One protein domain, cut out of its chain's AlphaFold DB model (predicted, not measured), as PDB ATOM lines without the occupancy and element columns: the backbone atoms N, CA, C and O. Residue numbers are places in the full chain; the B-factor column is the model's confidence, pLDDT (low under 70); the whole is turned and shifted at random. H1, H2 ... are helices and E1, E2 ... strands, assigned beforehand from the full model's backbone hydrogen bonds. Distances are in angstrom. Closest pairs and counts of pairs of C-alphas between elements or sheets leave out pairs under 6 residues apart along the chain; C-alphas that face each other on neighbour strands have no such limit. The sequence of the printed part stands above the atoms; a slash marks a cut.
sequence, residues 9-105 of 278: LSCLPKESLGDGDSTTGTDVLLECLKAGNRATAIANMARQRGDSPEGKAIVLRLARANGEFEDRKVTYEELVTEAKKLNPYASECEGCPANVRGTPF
ATOM      1  N   LEU A   9     135.626 147.980  97.430       96.31
ATOM      2  CA  LEU A   9     136.308 146.696  97.559       96.31
ATOM      3  C   LEU A   9     137.760 146.851  97.084       96.31
ATOM      4  O   LEU A   9     137.976 147.357  95.976       96.31
ATOM      5  N   SER A  10     138.725 146.418  97.896       96.38
ATOM      6  CA  SER A  10     140.129 146.292  97.488       96.38
ATOM      7  C   SER A  10     140.259 145.198  96.430       96.38
ATOM      8  O   SER A  10     139.730 144.096  96.585       96.38
ATOM      9  N   CYS A  11     140.904 145.523  95.316       96.69
ATOM     10  CA  CYS A  11     141.106 144.601  94.207       96.69
ATOM     11  C   CYS A  11     142.362 144.978  93.425       96.69
ATOM     12  O   CYS A  11     142.786 146.137  93.449       96.69
ATOM     13  N   LEU A  12     142.902 144.013  92.676       97.19
ATOM     14  CA  LEU A  12     144.135 144.170  91.906       97.19
ATOM     15  C   LEU A  12     144.166 145.442  91.033       97.19
ATOM     16  O   LEU A  12     145.176 146.144  91.086       97.19
ATOM     17  N   PRO A  13     143.101 145.809  90.281       97.00
ATOM     18  CA  PRO A  13     143.094 147.055  89.515       97.00
ATOM     19  C   PRO A  13     143.343 148.295  90.378       97.00
ATOM     20  O   PRO A  13     144.165 149.133  90.028       97.00
ATOM     21  N   LYS A  14     142.661 148.413  91.523       97.44
ATOM     22  CA  LYS A  14     142.805 149.574  92.409       97.44
ATOM     23  C   LYS A  14     144.167 149.575  93.090       97.44
ATOM     24  O   LYS A  14     144.836 150.594  93.094       97.44
ATOM     25  N   GLU A  15     144.609 148.438  93.610       97.44
ATOM     26  CA  GLU A  15     145.936 148.329  94.223       97.44
ATOM     27  C   GLU A  15     147.044 148.690  93.227       97.44
ATOM     28  O   GLU A  15     147.952 149.440  93.565       97.44
ATOM     29  N   SER A  16     146.935 148.240  91.974       97.62
ATOM     30  CA  SER A  16     147.930 148.539  90.937       97.62
ATOM     31  C   SER A  16     147.907 150.005  90.496       97.62
ATOM     32  O   SER A  16     148.954 150.567  90.193       97.62
ATOM     33  N   LEU A  17     146.729 150.633  90.443       96.69
ATOM     34  CA  LEU A  17     146.587 152.052  90.093       96.69
ATOM     35  C   LEU A  17     147.002 152.999  91.228       96.69
ATOM     36  O   LEU A  17     147.313 154.156  90.958       96.69
ATOM     37  N   GLY A  18     146.966 152.529  92.476       96.00
ATOM     38  CA  GLY A  18     147.270 153.308  93.676       96.00
ATOM     39  C   GLY A  18     148.587 152.941  94.355       96.00
ATOM     40  O   GLY A  18     148.720 153.182  95.551       96.00
ATOM     41  N   ASP A  19     149.525 152.311  93.640       95.81
ATOM     42  CA  ASP A  19     150.841 151.911  94.163       95.81
ATOM     43  C   ASP A  19     150.767 151.094  95.476       95.81
ATOM     44  O   ASP A  19     151.566 151.257  96.398       95.81
ATOM     45  N   GLY A  20     149.781 150.197  95.562       94.25
ATOM     46  CA  GLY A  20     149.502 149.345  96.721       94.25
ATOM     47  C   GLY A  20     148.415 149.869  97.668       94.25
ATOM     48  O   GLY A  20     147.950 149.107  98.515       94.25
ATOM     49  N   ASP A  21     147.957 151.115  97.519       95.81
ATOM     50  CA  ASP A  21     146.807 151.648  98.257       95.81
ATOM     51  C   ASP A  21     145.538 151.651  97.393       95.81
ATOM     52  O   ASP A  21     145.363 152.461  96.480       95.81
ATOM     53  N   SER A  22     144.588 150.774  97.724       93.81
ATOM     54  CA  SER A  22     143.315 150.674  97.003       93.81
ATOM     55  C   SER A  22     142.429 151.923  97.113       93.81
ATOM     56  O   SER A  22     141.550 152.114  96.269       93.81
ATOM     57  N   THR A  23     142.632 152.761  98.133       92.12
ATOM     58  CA  THR A  23     141.895 154.023  98.333       92.12
ATOM     59  C   THR A  23     142.333 155.031  97.278       92.12
ATOM     60  O   THR A  23     141.524 155.429  96.441       92.12
ATOM     61  N   THR A  24     143.636 155.326  97.224       94.19
ATOM     62  CA  THR A  24     144.249 156.141  96.163       94.19
ATOM     63  C   THR A  24     143.938 155.579  94.772       94.19
ATOM     64  O   THR A  24     143.565 156.304  93.851       94.19
ATOM     65  N   GLY A  25     144.007 154.257  94.622       95.94
ATOM     66  CA  GLY A  25     143.678 153.575  93.376       95.94
ATOM     67  C   GLY A  25     142.224 153.711  92.929       95.94
ATOM     68  O   GLY A  25     141.948 153.695  91.729       95.94
ATOM     69  N   THR A  26     141.289 153.863  93.871       94.94
ATOM     70  CA  THR A  26     139.878 154.128  93.563       94.94
ATOM     71  C   THR A  26     139.710 155.510  92.934       94.94
ATOM     72  O   THR A  26     139.014 155.625  91.925       94.94
ATOM     73  N   ASP A  27     140.397 156.532  93.445       93.06
ATOM     74  CA  ASP A  27     140.368 157.875  92.855       93.06
ATOM     75  C   ASP A  27     140.968 157.884  91.442       93.06
ATOM     76  O   ASP A  27     140.370 158.421  90.505       93.06
ATOM     77  N   VAL A  28     142.114 157.218  91.254       95.44
ATOM     78  CA  VAL A  28     142.759 157.085  89.935       95.44
ATOM     79  C   VAL A  28     141.847 156.354  88.947       95.44
ATOM     80  O   VAL A  28     141.706 156.784  87.798       95.44
ATOM     81  N   LEU A  29     141.183 155.277  89.384       96.31
ATOM     82  CA  LEU A  29     140.202 154.549  88.578       96.31
ATOM     83  C   LEU A  29     139.064 155.472  88.115       96.31
ATOM     84  O   LEU A  29     138.735 155.486  86.925       96.31
ATOM     85  N   LEU A  30     138.475 156.252  89.030       94.31
ATOM     86  CA  LEU A  30     137.391 157.182  88.704       94.31
ATOM     87  C   LEU A  30     137.842 158.253  87.703       94.31
ATOM     88  O   LEU A  30     137.124 158.526  86.739       94.31
ATOM     89  N   GLU A  31     139.041 158.817  87.858       93.38
ATOM     90  CA  GLU A  31     139.571 159.792  86.898       93.38
ATOM     91  C   GLU A  31     139.841 159.183  85.515       93.38
ATOM     92  O   GLU A  31     139.517 159.811  84.500       93.38
ATOM     93  N   CYS A  32     140.323 157.940  85.443       96.31
ATOM     94  CA  CYS A  32     140.476 157.230  84.171       96.31
ATOM     95  C   CYS A  32     139.123 157.000  83.474       96.31
ATOM     96  O   CYS A  32     138.993 157.224  82.265       96.31
ATOM     97  N   LEU A  33     138.088 156.605  84.227       95.38
ATOM     98  CA  LEU A  33     136.729 156.431  83.700       95.38
ATOM     99  C   LEU A  33     136.142 157.761  83.204       95.38
ATOM    100  O   LEU A  33     135.601 157.837  82.095       95.38
ATOM    101  N   LYS A  34     136.304 158.843  83.976       92.31
ATOM    102  CA  LYS A  34     135.914 160.201  83.564       92.31
ATOM    103  C   LYS A  34     136.635 160.627  82.292       92.31
ATOM    104  O   LYS A  34     136.007 161.211  81.406       92.31
ATOM    105  N   ALA A  35     137.932 160.344  82.182       94.19
ATOM    106  CA  ALA A  35     138.709 160.655  80.992       94.19
ATOM    107  C   ALA A  35     138.151 159.937  79.753       94.19
ATOM    108  O   ALA A  35     137.911 160.586  78.732       94.19
ATOM    109  N   GLY A  36     137.823 158.646  79.870       95.12
ATOM    110  CA  GLY A  36     137.195 157.869  78.796       95.12
ATOM    111  C   GLY A  36     135.829 158.418  78.368       95.12
ATOM    112  O   GLY A  36     135.563 158.582  77.171       95.12
ATOM    113  N   ASN A  37     134.983 158.791  79.332       92.19
ATOM    114  CA  ASN A  37     133.680 159.404  79.063       92.19
ATOM    115  C   ASN A  37     133.819 160.756  78.340       92.19
ATOM    116  O   ASN A  37     133.116 161.020  77.361       92.19
ATOM    117  N   ARG A  38     134.764 161.604  78.770       92.19
ATOM    118  CA  ARG A  38     135.056 162.905  78.139       92.19
ATOM    119  C   ARG A  38     135.603 162.738  76.719       92.19
ATOM    120  O   ARG A  38     135.134 163.423  75.812       92.19
ATOM    121  N   ALA A  39     136.540 161.810  76.510       94.75
ATOM    122  CA  ALA A  39     137.070 161.493  75.183       94.75
ATOM    123  C   ALA A  39     135.950 161.044  74.231       94.75
ATOM    124  O   ALA A  39     135.840 161.546  73.112       94.75
ATOM    125  N   THR A  40     135.057 160.170  74.706       94.06
ATOM    126  CA  THR A  40     133.891 159.702  73.941       94.06
ATOM    127  C   THR A  40     132.955 160.854  73.570       94.06
ATOM    128  O   THR A  40     132.506 160.945  72.426       94.06
ATOM    129  N   ALA A  41     132.685 161.773  74.502       90.50
ATOM    130  CA  ALA A  41     131.862 162.951  74.236       90.50
ATOM    131  C   ALA A  41     132.485 163.863  73.161       90.50
ATOM    132  O   ALA A  41     131.793 164.244  72.214       90.50
ATOM    133  N   ILE A  42     133.790 164.151  73.252       91.81
ATOM    134  CA  ILE A  42     134.524 164.928  72.237       91.81
ATOM    135  C   ILE A  42     134.443 164.244  70.866       91.81
ATOM    136  O   ILE A  42     134.119 164.900  69.873       91.81
ATOM    137  N   ALA A  43     134.685 162.932  70.811       93.56
ATOM    138  CA  ALA A  43     134.619 162.154  69.577       93.56
ATOM    139  C   ALA A  43     133.228 162.195  68.932       93.56
ATOM    140  O   ALA A  43     133.108 162.405  67.724       93.56
ATOM    141  N   ASN A  44     132.169 162.071  69.733       92.69
ATOM    142  CA  ASN A  44     130.796 162.159  69.244       92.69
ATOM    143  C   ASN A  44     130.467 163.559  68.707       92.69
ATOM    144  O   ASN A  44     129.892 163.675  67.623       92.69
ATOM    145  N   MET A  45     130.875 164.622  69.408       90.75
ATOM    146  CA  MET A  45     130.688 166.004  68.947       90.75
ATOM    147  C   MET A  45     131.456 166.300  67.653       90.75
ATOM    148  O   MET A  45     130.936 166.986  66.774       90.75
ATOM    149  N   ALA A  46     132.686 165.792  67.524       91.75
ATOM    150  CA  ALA A  46     133.481 165.915  66.305       91.75
ATOM    151  C   ALA A  46     132.786 165.225  65.124       91.75
ATOM    152  O   ALA A  46     132.550 165.856  64.093       91.75
ATOM    153  N   ARG A  47     132.342 163.977  65.323       93.00
ATOM    154  CA  ARG A  47     131.635 163.188  64.308       93.00
ATOM    155  C   ARG A  47     130.347 163.861  63.835       93.00
ATOM    156  O   ARG A  47     130.099 163.905  62.635       93.00
ATOM    157  N   GLN A  48     129.553 164.425  64.746       93.31
ATOM    158  CA  GLN A  48     128.322 165.154  64.400       93.31
ATOM    159  C   GLN A  48     128.574 166.389  63.522       93.31
ATOM    160  O   GLN A  48     127.680 166.817  62.799       93.31
ATOM    161  N   ARG A  49     129.786 166.955  63.568       93.50
ATOM    162  CA  ARG A  49     130.205 168.101  62.748       93.50
ATOM    163  C   ARG A  49     130.957 167.691  61.476       93.50
ATOM    164  O   ARG A  49     131.402 168.570  60.749       93.50
ATOM    165  N   GLY A  50     131.106 166.390  61.214       94.12
ATOM    166  CA  GLY A  50     131.898 165.883  60.089       94.12
ATOM    167  C   GLY A  50     133.403 166.124  60.240       94.12
ATOM    168  O   GLY A  50     134.097 166.271  59.241       94.12
ATOM    169  N   ASP A  51     133.895 166.197  61.476       94.06
ATOM    170  CA  ASP A  51     135.275 166.548  61.808       94.06
ATOM    171  C   ASP A  51     135.955 165.427  62.625       94.06
ATOM    172  O   ASP A  51     135.290 164.539  63.166       94.06
ATOM    173  N   SER A  52     137.280 165.478  62.743       91.94
ATOM    174  CA  SER A  52     138.100 164.524  63.501       91.94
ATOM    175  C   SER A  52     138.266 164.978  64.966       91.94
ATOM    176  O   SER A  52     138.228 166.181  65.247       91.94
ATOM    177  N   PRO A  53     138.323 164.060  65.951       91.62
ATOM    178  CA  PRO A  53     138.587 164.425  67.344       91.62
ATOM    179  C   PRO A  53     140.051 164.764  67.638       91.62
ATOM    180  O   PRO A  53     140.317 165.423  68.642       91.62
ATOM    181  N   GLU A  54     140.978 164.323  66.791       92.62
ATOM    182  CA  GLU A  54     142.413 164.494  66.987       92.62
ATOM    183  C   GLU A  54     142.822 165.976  67.049       92.62
ATOM    184  O   GLU A  54     142.329 166.827  66.307       92.62
ATOM    185  N   GLY A  55     143.715 166.308  67.983       88.25
ATOM    186  CA  GLY A  55     144.201 167.665  68.234       88.25
ATOM    187  C   GLY A  55     143.181 168.604  68.887       88.25
ATOM    188  O   GLY A  55     143.509 169.760  69.177       88.25
ATOM    189  N   LYS A  56     141.949 168.147  69.153       89.38
ATOM    190  CA  LYS A  56     140.954 168.949  69.868       89.38
ATOM    191  C   LYS A  56     141.274 169.017  71.349       89.38
ATOM    192  O   LYS A  56     141.679 168.039  71.971       89.38
ATOM    193  N   ALA A  57     141.020 170.185  71.924       87.12
ATOM    194  CA  ALA A  57     141.147 170.421  73.349       87.12
ATOM    195  C   ALA A  57     139.844 170.969  73.920       87.12
ATOM    196  O   ALA A  57     139.125 171.723  73.259       87.12
ATOM    197  N   ILE A  58     139.578 170.620  75.171       85.25
ATOM    198  CA  ILE A  58     138.520 171.219  75.980       85.25
ATOM    199  C   ILE A  58     139.146 171.872  77.207       85.25
ATOM    200  O   ILE A  58     140.218 171.472  77.663       85.25
ATOM    201  N   VAL A  59     138.481 172.890  77.740       86.50
ATOM    202  CA  VAL A  59     138.829 173.457  79.044       86.50
ATOM    203  C   VAL A  59     137.915 172.808  80.071       86.50
ATOM    204  O   VAL A  59     136.699 172.989  80.031       86.50
ATOM    205  N   LEU A  60     138.501 172.009  80.957       82.50
ATOM    206  CA  LEU A  60     137.824 171.482  82.129       82.50
ATOM    207  C   LEU A  60     137.853 172.549  83.210       82.50
ATOM    208  O   LEU A  60     138.926 172.950  83.645       82.50
ATOM    209  N   ARG A  61     136.679 172.971  83.664       81.06
ATOM    210  CA  ARG A  61     136.553 173.788  84.864       81.06
ATOM    211  C   ARG A  61     136.357 172.864  86.059       81.06
ATOM    212  O   ARG A  61     135.298 172.253  86.192       81.06
ATOM    213  N   LEU A  62     137.386 172.724  86.884       77.31
ATOM    214  CA  LEU A  62     137.396 171.860  88.062       77.31
ATOM    215  C   LEU A  62     137.117 172.705  89.304       77.31
ATOM    216  O   LEU A  62     137.801 173.697  89.535       77.31
ATOM    217  N   ALA A  63     136.117 172.324  90.095       69.06
ATOM    218  CA  ALA A  63     135.896 172.929  91.404       69.06
ATOM    219  C   ALA A  63     136.891 172.331  92.408       69.06
ATOM    220  O   ALA A  63     137.005 171.110  92.525       69.06
ATOM    221  N   ARG A  64     137.615 173.182  93.129       67.06
ATOM    222  CA  ARG A  64     138.481 172.793  94.243       67.06
ATOM    223  C   ARG A  64     137.679 172.762  95.542       67.06
ATOM    224  O   ARG A  64     136.668 173.447  95.683       67.06
ATOM    225  N   ALA A  65     138.176 172.023  96.533       48.59
ATOM    226  CA  ALA A  65     137.540 171.916  97.851       48.59
ATOM    227  C   ALA A  65     137.397 173.268  98.588       48.59
ATOM    228  O   ALA A  65     136.552 173.404  99.467       48.59
ATOM    229  N   ASN A  66     138.195 174.280  98.224       61.59
ATOM    230  CA  ASN A  66     138.102 175.648  98.746       61.59
ATOM    231  C   ASN A  66     137.054 176.522  98.020       61.59
ATOM    232  O   ASN A  66     136.941 177.707  98.329       61.59
ATOM    233  N   GLY A  67     136.308 175.967  97.059       65.56
ATOM    234  CA  GLY A  67     135.310 176.683  96.261       65.56
ATOM    235  C   GLY A  67     135.878 177.467  95.073       65.56
ATOM    236  O   GLY A  67     135.110 178.081  94.334       65.56
ATOM    237  N   GLU A  68     137.195 177.451  94.858       75.00
ATOM    238  CA  GLU A  68     137.809 178.045  93.669       75.00
ATOM    239  C   GLU A  68     137.653 177.135  92.450       75.00
ATOM    240  O   GLU A  68     137.548 175.913  92.565       75.00
ATOM    241  N   PHE A  69     137.681 177.736  91.264       77.50
ATOM    242  CA  PHE A  69     137.673 177.001  90.007       77.50
ATOM    243  C   PHE A  69     139.051 177.036  89.358       77.50
ATOM    244  O   PHE A  69     139.663 178.094  89.231       77.50
ATOM    245  N   GLU A  70     139.507 175.878  88.901       86.19
ATOM    246  CA  GLU A  70     140.710 175.729  88.099       86.19
ATOM    247  C   GLU A  70     140.326 175.343  86.672       86.19
ATOM    248  O   GLU A  70     139.692 174.312  86.441       86.19
ATOM    249  N   ASP A  71     140.725 176.174  85.710       89.94
ATOM    250  CA  ASP A  71     140.565 175.878  84.292       89.94
ATOM    251  C   ASP A  71     141.785 175.080  83.811       89.94
ATOM    252  O   ASP A  71     142.885 175.608  83.647       89.94
ATOM    253  N   ARG A  72     141.584 173.787  83.561       89.12
ATOM    254  CA  ARG A  72     142.593 172.882  83.012       89.12
ATOM    255  C   ARG A  72     142.277 172.588  81.553       89.12
ATOM    256  O   ARG A  72     141.283 171.933  81.238       89.12
ATOM    257  N   LYS A  73     143.138 173.036  80.641       91.88
ATOM    258  CA  LYS A  73     143.067 172.622  79.236       91.88
ATOM    259  C   LYS A  73     143.556 171.177  79.119       91.88
ATOM    260  O   LYS A  73     144.649 170.879  79.583       91.88
ATOM    261  N   VAL A  74     142.751 170.313  78.507       92.69
ATOM    262  CA  VAL A  74     143.105 168.915  78.214       92.69
ATOM    263  C   VAL A  74     142.831 168.597  76.752       92.69
ATOM    264  O   VAL A  74     141.862 169.105  76.178       92.69
ATOM    265  N   THR A  75     143.672 167.766  76.143       95.00
ATOM    266  CA  THR A  75     143.481 167.300  74.764       95.00
ATOM    267  C   THR A  75     142.722 165.977  74.707       95.00
ATOM    268  O   THR A  75     142.634 165.233  75.687       95.00
ATOM    269  N   TYR A  76     142.158 165.666  73.541       95.19
ATOM    270  CA  TYR A  76     141.548 164.365  73.278       95.19
ATOM    271  C   TYR A  76     142.546 163.215  73.502       95.19
ATOM    272  O   TYR A  76     142.203 162.217  74.136       95.19
ATOM    273  N   GLU A  77     143.795 163.364  73.057       96.88
ATOM    274  CA  GLU A  77     144.844 162.347  73.184       96.88
ATOM    275  C   GLU A  77     145.246 162.097  74.639       96.88
ATOM    276  O   GLU A  77     145.463 160.947  75.024       96.88
ATOM    277  N   GLU A  78     145.320 163.153  75.454       96.12
ATOM    278  CA  GLU A  78     145.581 163.040  76.892       96.12
ATOM    279  C   GLU A  78     144.474 162.236  77.578       96.12
ATOM    280  O   GLU A  78     144.761 161.302  78.324       96.12
ATOM    281  N   LEU A  79     143.207 162.530  77.264       96.25
ATOM    282  CA  LEU A  79     142.060 161.811  77.822       96.25
ATOM    283  C   LEU A  79     142.036 160.337  77.394       96.25
ATOM    284  O   LEU A  79     141.771 159.458  78.213       96.25
ATOM    285  N   VAL A  80     142.339 160.050  76.125       97.12
ATOM    286  CA  VAL A  80     142.444 158.674  75.618       97.12
ATOM    287  C   VAL A  80     143.598 157.929  76.289       97.12
ATOM    288  O   VAL A  80     143.453 156.756  76.625       97.12
ATOM    289  N   THR A  81     144.740 158.587  76.483       97.44
ATOM    290  CA  THR A  81     145.913 157.993  77.139       97.44
ATOM    291  C   THR A  81     145.617 157.662  78.595       97.44
ATOM    292  O   THR A  81     145.926 156.559  79.039       97.44
ATOM    293  N   GLU A  82     144.954 158.572  79.307       97.12
ATOM    294  CA  GLU A  82     144.525 158.351  80.686       97.12
ATOM    295  C   GLU A  82     143.553 157.167  80.778       97.12
ATOM    296  O   GLU A  82     143.788 156.231  81.536       97.12
ATOM    297  N   ALA A  83     142.521 157.133  79.930       97.50
ATOM    298  CA  ALA A  83     141.549 156.039  79.912       97.50
ATOM    299  C   ALA A  83     142.187 154.673  79.596       97.50
ATOM    300  O   ALA A  83     141.806 153.653  80.172       97.50
ATOM    301  N   LYS A  84     143.193 154.640  78.708       97.38
ATOM    302  CA  LYS A  84     143.902 153.410  78.317       97.38
ATOM    303  C   LYS A  84     144.669 152.750  79.463       97.38
ATOM    304  O   LYS A  84     144.962 151.560  79.344       97.38
ATOM    305  N   LYS A  85     144.948 153.456  80.566       97.44
ATOM    306  CA  LYS A  85     145.535 152.858  81.779       97.44
ATOM    307  C   LYS A  85     144.679 151.724  82.348       97.44
ATOM    308  O   LYS A  85     145.211 150.847  83.015       97.44
ATOM    309  N   LEU A  86     143.377 151.713  82.054       97.50
ATOM    310  CA  LEU A  86     142.452 150.676  82.506       97.50
ATOM    311  C   LEU A  86     142.489 149.400  81.655       97.50
ATOM    312  O   LEU A  86     142.097 148.342  82.137       97.50
ATOM    313  N   ASN A  87     142.970 149.466  80.410       96.94
ATOM    314  CA  ASN A  87     142.911 148.333  79.480       96.94
ATOM    315  C   ASN A  87     143.537 147.034  80.025       96.94
ATOM    316  O   ASN A  87     142.909 145.990  79.854       96.94
ATOM    317  N   PRO A  88     144.712 147.055  80.691       97.56
ATOM    318  CA  PRO A  88     145.325 145.836  81.222       97.56
ATOM    319  C   PRO A  88     144.496 145.137  82.305       97.56
ATOM    320  O   PRO A  88     144.697 143.955  82.550       97.56
ATOM    321  N   TYR A  89     143.571 145.855  82.947       97.31
ATOM    322  CA  TYR A  89     142.832 145.387  84.120       97.31
ATOM    323  C   TYR A  89     141.382 144.992  83.816       97.31
ATOM    324  O   TYR A  89     140.641 144.610  84.721       97.31
ATOM    325  N   ALA A  90     140.938 145.109  82.561       96.25
ATOM    326  CA  ALA A  90     139.541 144.874  82.205       96.25
ATOM    327  C   ALA A  90     139.091 143.432  82.505       96.25
ATOM    328  O   ALA A  90     137.997 143.240  83.035       96.25
ATOM    329  N   SER A  91     139.946 142.441  82.226       96.75
ATOM    330  CA  SER A  91     139.679 141.019  82.499       96.75
ATOM    331  C   SER A  91     139.638 140.690  83.991       96.75
ATOM    332  O   SER A  91     138.898 139.805  84.397       96.75
ATOM    333  N   GLU A  92     140.351 141.443  84.834       95.94
ATOM    334  CA  GLU A  92     140.334 141.261  86.297       95.94
ATOM    335  C   GLU A  92     138.964 141.587  86.918       95.94
ATOM    336  O   GLU A  92     138.681 141.253  88.067       95.94
ATOM    337  N   CYS A  93     138.091 142.267  86.168       96.44
ATOM    338  CA  CYS A  93     136.727 142.563  86.596       96.44
ATOM    339  C   CYS A  93     135.739 141.424  86.292       96.44
ATOM    340  O   CYS A  93     134.584 141.497  86.732       96.44
ATOM    341  N   GLU A  94     136.142 140.400  85.534       94.56
ATOM    342  CA  GLU A  94     135.300 139.240  85.234       94.56
ATOM    343  C   GLU A  94     135.096 138.398  86.500       94.56
ATOM    344  O   GLU A  94     136.042 138.020  87.183       94.56
ATOM    345  N   GLY A  95     133.836 138.151  86.868       91.00
ATOM    346  CA  GLY A  95     133.498 137.426  88.100       91.00
ATOM    347  C   GLY A  95     133.760 138.195  89.402       91.00
ATOM    348  O   GLY A  95     133.506 137.659  90.479       91.00
ATOM    349  N   CYS A  96     134.220 139.450  89.338       95.75
ATOM    350  CA  CYS A  96     134.395 140.282  90.525       95.75
ATOM    351  C   CYS A  96     133.037 140.510  91.218       95.75
ATOM    352  O   CYS A  96     132.109 141.016  90.582       95.75
ATOM    353  N   PRO A  97     132.894 140.216  92.525       95.06
ATOM    354  CA  PRO A  97     131.607 140.327  93.216       95.06
ATOM    355  C   PRO A  97     131.122 141.777  93.377       95.06
ATOM    356  O   PRO A  97     129.931 142.013  93.586       95.06
ATOM    357  N   ALA A  98     132.027 142.755  93.262       96.06
ATOM    358  CA  ALA A  98     131.677 144.173  93.228       96.06
ATOM    359  C   ALA A  98     131.252 144.651  91.829       96.06
ATOM    360  O   ALA A  98     130.815 145.787  91.691       96.06
ATOM    361  N   ASN A  99     131.377 143.836  90.777       95.88
ATOM    362  CA  ASN A  99     130.976 144.213  89.424       95.88
ATOM    363  C   ASN A  99     129.455 144.090  89.241       95.88
ATOM    364  O   ASN A  99     128.957 143.141  88.639       95.88
ATOM    365  N   VAL A 100     128.711 145.073  89.749       92.81
ATOM    366  CA  VAL A 100     127.238 145.041  89.737       92.81
ATOM    367  C   VAL A 100     126.636 145.284  88.354       92.81
ATOM    368  O   VAL A 100     125.473 144.967  88.125       92.81
ATOM    369  N   ARG A 101     127.415 145.838  87.417       91.81
ATOM    370  CA  ARG A 101     126.953 146.159  86.054       91.81
ATOM    371  C   ARG A 101     127.310 145.099  85.013       91.81
ATOM    372  O   ARG A 101     126.903 145.235  83.863       91.81
ATOM    373  N   GLY A 102     128.089 144.080  85.381       92.38
ATOM    374  CA  GLY A 102     128.514 143.015  84.466       92.38
ATOM    375  C   GLY A 102     129.448 143.479  83.340       92.38
ATOM    376  O   GLY A 102     129.612 142.778  82.347       92.38
ATOM    377  N   THR A 103     130.065 144.654  83.474       94.50
ATOM    378  CA  THR A 103     131.024 145.220  82.512       94.50
ATOM    379  C   THR A 103     132.343 145.525  83.219       94.50
ATOM    380  O   THR A 103     132.335 145.681  84.441       94.50
ATOM    381  N   PRO A 104     133.483 145.658  82.518       96.44
ATOM    382  CA  PRO A 104     134.724 146.106  83.148       96.44
ATOM    383  C   PRO A 104     134.505 147.361  84.008       96.44
ATOM    384  O   PRO A 104     133.823 148.294  83.579       96.44
ATOM    385  N   PHE A 105     135.036 147.349  85.234       97.06
ATOM    386  CA  PHE A 105     134.881 148.422  86.232       97.06
ATOM    387  C   PHE A 105     133.426 148.750  86.612       97.06
ATOM    388  O   PHE A 105     133.111 149.849  87.078       97.06
TER     389      PHE A 105
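This is residues 9 to 105 of the 278 residues of an uncharacterized protein of Tuwongella immobilis (UniProt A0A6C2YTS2). One long helix, H2, makes a spine, with short H1 across its beginning, H3 packed on its residues 32 to 42, and a two-stranded hairpin, E1 and E2, near its residues 35 to 42. Residues 85 to 105, with no named element, make a looping tail towards the H1 end. The 97 printed residues run H1, H2, E1, E2, H3, class mixed, with an antiparallel sheet; the whole is only just loose, close to compact, with a radius of gyration of the C-alphas of 15.5 A and spans of 41 by 36 by 21 A.

H1, residues 12 to 17, begins at C-alpha 12 (144.135, 144.170, 91.906). H2, residues 22 to 48, is 38.7 A long. E1, residues 57 to 63, and E2, residues 69 to 75, are each 19.0 A long. H3, residues 76 to 84, ends at C-alpha 84 (143.902, 153.410, 78.317).

H1 touches H2 about perpendicular, at 77 degrees; the closest C-alphas, of Lys 14 and Gly 25, are 4.2 A apart. H3 touches H2 at a steep tilt of 42 degrees, opposite ways, closest at the C-alphas of Cys 32 and Ala 83, 4.6 A. E1 and E2 form an antiparallel hairpin, with N 60 and O 72 within hydrogen-bond range at 2.8 A. In H1, H2 and H3 every O i to N i+4 pair is within hydrogen-bond range.

The farthest C-alphas, of Gly 20 and Gly 50, are 43.9 A apart. The printed part has no cut and no long link between named elements. Residues 63 to 67 have pLDDT under 70.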